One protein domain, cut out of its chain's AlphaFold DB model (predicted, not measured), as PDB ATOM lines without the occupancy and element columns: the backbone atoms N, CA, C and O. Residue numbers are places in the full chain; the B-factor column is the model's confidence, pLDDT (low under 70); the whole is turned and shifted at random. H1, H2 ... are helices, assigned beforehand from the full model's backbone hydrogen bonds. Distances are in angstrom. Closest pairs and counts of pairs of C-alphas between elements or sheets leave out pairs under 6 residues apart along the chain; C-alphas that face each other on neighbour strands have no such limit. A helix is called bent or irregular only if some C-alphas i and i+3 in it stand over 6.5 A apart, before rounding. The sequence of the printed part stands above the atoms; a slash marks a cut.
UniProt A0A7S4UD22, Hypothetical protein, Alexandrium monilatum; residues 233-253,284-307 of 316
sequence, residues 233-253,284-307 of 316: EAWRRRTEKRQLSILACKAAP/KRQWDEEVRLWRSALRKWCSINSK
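Overview. This is residues 233 to 253 and 284 to 307 of the 316 residues of the protein "Hypothetical protein" of Alexandrium monilatum (UniProt A0A7S4UD22). Two nearly parallel helices, H2 and the shorter H1, run the same way but are shifted along each other, and together they make a loose, flat rod. The later part of H1 runs beside the earlier part of H2, with few close approaches between them. The printed part has 45 residues with two named helices, H1 then H2, and no named strand; the class is all helix. The whole is loose, with a radius of gyration of the C-alphas of 13.0 A, and the C-alphas span 46 by 20 by 6 A.

Along the chain. Begin with the longest helix, H2, residues 284 to 307: find C-alpha 284 at (37.574, 5.618, 6.336), and from there the helix runs 35.2 A to C-alpha 307 at (7.352, 21.241, -2.839). Then turn to H1, residues 233 to 250, which starts with C-alpha 233 at (51.249, 6.045, -1.887) and measures 25.8 A from first to last C-alpha. Neither helix is bent.

Arrangement. Look at Cys 249 of H1 and Arg 295 of H2: their C-alphas are the closest of the two helices, 7.3 A apart. H1 and H2 are close but not clearly touching, with 2 pairs of C-alphas within 8 A. Their lines stand at a shallow tilt of 8 degrees, the same way, and their centres are 17.9 A apart. In the backbone of H1 every O i to N i+4 pair is within hydrogen-bond range; in H2, 19 of 20 are.

Size, cuts and confidence. The two C-alphas farthest apart, those of Glu 233 and Lys 307, are 46.5 A apart. Residues 254 to 283 are not printed, and C-alphas 253 and 284 are 26.1 A apart across this cut, which lies in the link from H1 to H2. The mean pLDDT of the printed part is 97.1, and no printed residue is under 70.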
ATOM      1  N   GLU A 233      51.944   6.571  -0.711       95.19
ATOM      2  CA  GLU A 233      51.249   6.045  -1.887       95.19
ATOM      3  C   GLU A 233      49.850   5.526  -1.530       95.19
ATOM      4  O   GLU A 233      48.868   5.831  -2.217       95.19
ATOM      5  N   ALA A 234      49.730   4.822  -0.403       93.38
ATOM      6  CA  ALA A 234      48.437   4.390   0.115       93.38
ATOM      7  C   ALA A 234      47.510   5.587   0.399       93.38
ATOM      8  O   ALA A 234      46.295   5.496   0.186       93.38
ATOM      9  N   TRP A 235      48.061   6.718   0.856       94.62
ATOM     10  CA  TRP A 235      47.299   7.950   1.050       94.62
ATOM     11  C   TRP A 235      46.848   8.591  -0.271       94.62
ATOM     12  O   TRP A 235      45.678   8.982  -0.383       94.62
ATOM     13  N   ARG A 236      47.717   8.649  -1.291       96.69
ATOM     14  CA  ARG A 236      47.356   9.151  -2.634       96.69
ATOM     15  C   ARG A 236      46.151   8.403  -3.206       96.69
ATOM     16  O   ARG A 236      45.134   9.026  -3.509       96.69
ATOM     17  N   ARG A 237      46.186   7.065  -3.189       96.00
ATOM     18  CA  ARG A 237      45.074   6.224  -3.675       96.00
ATOM     19  C   ARG A 237      43.767   6.459  -2.909       96.00
ATOM     20  O   ARG A 237      42.678   6.406  -3.483       96.00
ATOM     21  N   ARG A 238      43.839   6.715  -1.594       96.62
ATOM     22  CA  ARG A 238      42.649   7.079  -0.802       96.62
ATOM     23  C   ARG A 238      42.092   8.422  -1.255       96.62
ATOM     24  O   ARG A 238      40.888   8.509  -1.478       96.62
ATOM     25  N   THR A 239      42.947   9.426  -1.411       98.00
ATOM     26  CA  THR A 239      42.561  10.784  -1.823       98.00
ATOM     27  C   THR A 239      41.898  10.785  -3.198       98.00
ATOM     28  O   THR A 239      40.801  11.319  -3.341       98.00
ATOM     29  N   GLU A 240      42.483  10.097  -4.178       98.00
ATOM     30  CA  GLU A 240      41.907   9.941  -5.521       98.00
ATOM     31  C   GLU A 240      40.511   9.310  -5.467       98.00
ATOM     32  O   GLU A 240      39.547   9.813  -6.047       98.00
ATOM     33  N   LYS A 241      40.354   8.233  -4.689       98.25
ATOM     34  CA  LYS A 241      39.052   7.582  -4.507       98.25
ATOM     35  C   LYS A 241      38.025   8.507  -3.848       98.25
ATOM     36  O   LYS A 241      36.848   8.481  -4.214       98.25
ATOM     37  N   ARG A 242      38.454   9.318  -2.878       98.38
ATOM     38  CA  ARG A 242      37.614  10.327  -2.218       98.38
ATOM     39  C   ARG A 242      37.177  11.417  -3.197       98.38
ATOM     40  O   ARG A 242      35.983  11.706  -3.270       98.38
ATOM     41  N   GLN A 243      38.103  11.950  -3.995       98.38
ATOM     42  CA  GLN A 243      37.821  12.929  -5.048       98.38
ATOM     43  C   GLN A 243      36.815  12.380  -6.064       98.38
ATOM     44  O   GLN A 243      35.796  13.022  -6.315       98.38
ATOM     45  N   LEU A 244      37.026  11.160  -6.569       98.12
ATOM     46  CA  LEU A 244      36.092  10.500  -7.488       98.12
ATOM     47  C   LEU A 244      34.690  10.352  -6.882       98.12
ATOM     48  O   LEU A 244      33.694  10.597  -7.563       98.12
ATOM     49  N   SER A 245      34.594  10.002  -5.596       97.69
ATOM     50  CA  SER A 245      33.304   9.912  -4.902       97.69
ATOM     51  C   SER A 245      32.593  11.265  -4.818       97.69
ATOM     52  O   SER A 245      31.369  11.312  -4.945       97.69
ATOM     53  N   ILE A 246      33.332  12.356  -4.599       98.44
ATOM     54  CA  ILE A 246      32.764  13.710  -4.584       98.44
ATOM     55  C   ILE A 246      32.304  14.111  -5.977       98.44
ATOM     56  O   ILE A 246      31.178  14.582  -6.116       98.44
ATOM     57  N   LEU A 247      33.134  13.900  -7.000       97.81
ATOM     58  CA  LEU A 247      32.791  14.225  -8.386       97.81
ATOM     59  C   LEU A 247      31.528  13.486  -8.834       97.81
ATOM     60  O   LEU A 247      30.625  14.109  -9.384       97.81
ATOM     61  N   ALA A 248      31.409  12.195  -8.509       97.75
ATOM     62  CA  ALA A 248      30.206  11.419  -8.796       97.75
ATOM     63  C   ALA A 248      28.947  12.001  -8.124       97.75
ATOM     64  O   ALA A 248      27.879  12.000  -8.726       97.75
ATOM     65  N   CYS A 249      29.058  12.526  -6.898       97.94
ATOM     66  CA  CYS A 249      27.936  13.183  -6.221       97.94
ATOM     67  C   CYS A 249      27.627  14.566  -6.808       97.94
ATOM     68  O   CYS A 249      26.461  14.932  -6.901       97.94
ATOM     69  N   LYS A 250      28.650  15.329  -7.217       97.94
ATOM     70  CA  LYS A 250      28.473  16.643  -7.855       97.94
ATOM     71  C   LYS A 250      27.868  16.549  -9.258       97.94
ATOM     72  O   LYS A 250      27.207  17.483  -9.691       97.94
ATOM     73  N   ALA A 251      28.079  15.429  -9.948       98.00
ATOM     74  CA  ALA A 251      27.462  15.140 -11.240       98.00
ATOM     75  C   ALA A 251      25.974  14.754 -11.134       98.00
ATOM     76  O   ALA A 251      25.298  14.671 -12.155       98.00
ATOM     77  N   ALA A 252      25.464  14.487  -9.928       97.62
ATOM     78  CA  ALA A 252      24.064  14.148  -9.722       97.62
ATOM     79  C   ALA A 252      23.167  15.399  -9.859       97.62
ATOM     80  O   ALA A 252      23.561  16.481  -9.404       97.62
ATOM     81  N   PRO A 253      21.958  15.270 -10.439       97.69
ATOM     82  CA  PRO A 253      21.070  16.408 -10.694       97.69
ATOM     83  C   PRO A 253      20.648  17.133  -9.410       97.69
ATOM     84  O   PRO A 253      20.445  18.345  -9.419       97.69
ATOM     85  N   LYS A 284      38.433   6.153   7.416       96.56
ATOM     86  CA  LYS A 284      37.574   5.618   6.336       96.56
ATOM     87  C   LYS A 284      36.082   5.632   6.703       96.56
ATOM     88  O   LYS A 284      35.256   5.983   5.873       96.56
ATOM     89  N   ARG A 285      35.739   5.226   7.932       97.50
ATOM     90  CA  ARG A 285      34.337   5.139   8.376       97.50
ATOM     91  C   ARG A 285      33.700   6.519   8.515       97.50
ATOM     92  O   ARG A 285      32.571   6.692   8.081       97.50
ATOM     93  N   GLN A 286      34.431   7.482   9.080       98.12
ATOM     94  CA  GLN A 286      33.965   8.868   9.185       98.12
ATOM     95  C   GLN A 286      33.756   9.485   7.803       98.12
ATOM     96  O   GLN A 286      32.709  10.067   7.560       98.12
ATOM     97  N   TRP A 287      34.685   9.253   6.873       98.38
ATOM     98  CA  TRP A 287      34.534   9.696   5.489       98.38
ATOM     99  C   TRP A 287      33.255   9.155   4.836       98.38
ATOM    100  O   TRP A 287      32.474   9.909   4.258       98.38
ATOM    101  N   ASP A 288      33.031   7.840   4.929       97.88
ATOM    102  CA  ASP A 288      31.854   7.196   4.337       97.88
ATOM    103  C   ASP A 288      30.549   7.761   4.940       97.88
ATOM    104  O   ASP A 288      29.565   7.960   4.220       97.88
ATOM    105  N   GLU A 289      30.557   8.063   6.242       97.81
ATOM    106  CA  GLU A 289      29.435   8.666   6.964       97.81
ATOM    107  C   GLU A 289      29.186  10.124   6.552       97.81
ATOM    108  O   GLU A 289      28.048  10.486   6.255       97.81
ATOM    109  N   GLU A 290      30.228  10.946   6.433       98.06
ATOM    110  CA  GLU A 290      30.110  12.327   5.950       98.06
ATOM    111  C   GLU A 290      29.540  12.381   4.530       98.06
ATOM    112  O   GLU A 290      28.587  13.118   4.262       98.06
ATOM    113  N   VAL A 291      30.031  11.531   3.623       98.19
ATOM    114  CA  VAL A 291      29.489  11.422   2.258       98.19
ATOM    115  C   VAL A 291      28.041  10.910   2.266       98.19
ATOM    116  O   VAL A 291      27.231  11.290   1.410       98.19
ATOM    117  N   ARG A 292      27.666  10.033   3.208       97.94
ATOM    118  CA  ARG A 292      26.277   9.568   3.380       97.94
ATOM    119  C   ARG A 292      25.360  10.695   3.860       97.94
ATOM    120  O   ARG A 292      24.265  10.853   3.303       97.94
ATOM    121  N   LEU A 293      25.790  11.468   4.854       97.38
ATOM    122  CA  LEU A 293      25.052  12.608   5.400       97.38
ATOM    123  C   LEU A 293      24.894  13.707   4.350       97.38
ATOM    124  O   LEU A 293      23.772  14.150   4.109       97.38
ATOM    125  N   TRP A 294      25.972  14.051   3.646       98.06
ATOM    126  CA  TRP A 294      25.968  15.041   2.569       98.06
ATOM    127  C   TRP A 294      24.948  14.698   1.472       98.06
ATOM    128  O   TRP A 294      24.063  15.499   1.174       98.06
ATOM    129  N   ARG A 295      24.972  13.462   0.947       98.06
ATOM    130  CA  ARG A 295      23.981  12.997  -0.046       98.06
ATOM    131  C   ARG A 295      22.545  13.019   0.480       98.06
ATOM    132  O   ARG A 295      21.613  13.288  -0.273       98.06
ATOM    133  N   SER A 296      22.346  12.705   1.758       97.56
ATOM    134  CA  SER A 296      21.011  12.701   2.373       97.56
ATOM    135  C   SER A 296      20.470  14.119   2.557       97.56
ATOM    136  O   SER A 296      19.291  14.358   2.301       97.56
ATOM    137  N   ALA A 297      21.334  15.061   2.934       96.94
ATOM    138  CA  ALA A 297      20.998  16.471   3.052       96.94
ATOM    139  C   ALA A 297      20.660  17.098   1.686       96.94
ATOM    140  O   ALA A 297      19.659  17.805   1.599       96.94
ATOM    141  N   LEU A 298      21.392  16.758   0.614       97.62
ATOM    142  CA  LEU A 298      21.060  17.185  -0.756       97.62
ATOM    143  C   LEU A 298      19.658  16.719  -1.179       97.62
ATOM    144  O   LEU A 298      18.824  17.536  -1.558       97.62
ATOM    145  N   ARG A 299      19.347  15.423  -1.023       97.31
ATOM    146  CA  ARG A 299      18.008  14.891  -1.346       97.31
ATOM    147  C   ARG A 299      16.898  15.575  -0.547       97.31
ATOM    148  O   ARG A 299      15.838  15.881  -1.094       97.31
ATOM    149  N   LYS A 300      17.134  15.818   0.746       96.62
ATOM    150  CA  LYS A 300      16.180  16.519   1.615       96.62
ATOM    151  C   LYS A 300      15.945  17.950   1.130       96.62
ATOM    152  O   LYS A 300      14.793  18.368   1.057       96.62
ATOM    153  N   TRP A 301      17.006  18.668   0.773       96.00
ATOM    154  CA  TRP A 301      16.918  20.029   0.249       96.00
ATOM    155  C   TRP A 301      16.100  20.079  -1.053       96.00
ATOM    156  O   TRP A 301      15.118  20.818  -1.119       96.00
ATOM    157  N   CYS A 302      16.384  19.202  -2.025       95.38
ATOM    158  CA  CYS A 302      15.620  19.122  -3.281       95.38
ATOM    159  C   CYS A 302      14.137  18.767  -3.061       95.38
ATOM    160  O   CYS A 302      13.256  19.274  -3.756       95.38
ATOM    161  N   SER A 303      13.837  17.921  -2.071       96.44
ATOM    162  CA  SER A 303      12.454  17.549  -1.730       96.44
ATOM    163  C   SER A 303      11.661  18.721  -1.145       96.44
ATOM    164  O   SER A 303      10.459  18.839  -1.371       96.44
ATOM    165  N   ILE A 304      12.321  19.596  -0.383       95.38
ATOM    166  CA  ILE A 304      11.693  20.794   0.186       95.38
ATOM    167  C   ILE A 304      11.472  21.835  -0.913       95.38
ATOM    168  O   ILE A 304      10.376  22.390  -1.006       95.38
ATOM    169  N   ASN A 305      12.477  22.063  -1.765       94.38
ATOM    170  CA  ASN A 305      12.404  23.100  -2.793       94.38
ATOM    171  C   ASN A 305      11.379  22.764  -3.890       94.38
ATOM    172  O   ASN A 305      10.558  23.606  -4.242       94.38
ATOM    173  N   SER A 306      11.321  21.502  -4.333       93.81
ATOM    174  CA  SER A 306      10.309  21.061  -5.311       93.81
ATOM    175  C   SER A 306       8.872  21.187  -4.784       93.81
ATOM    176  O   SER A 306       7.947  21.484  -5.539       93.81
ATOM    177  N   LYS A 307       8.662  21.024  -3.470       93.88
ATOM    178  CA  LYS A 307       7.352  21.241  -2.839       93.88
ATOM    179  C   LYS A 307       6.967  22.723  -2.793       93.88
ATOM    180  O   LYS A 307       5.788  23.039  -2.957       93.88
TER     181      LYS A 307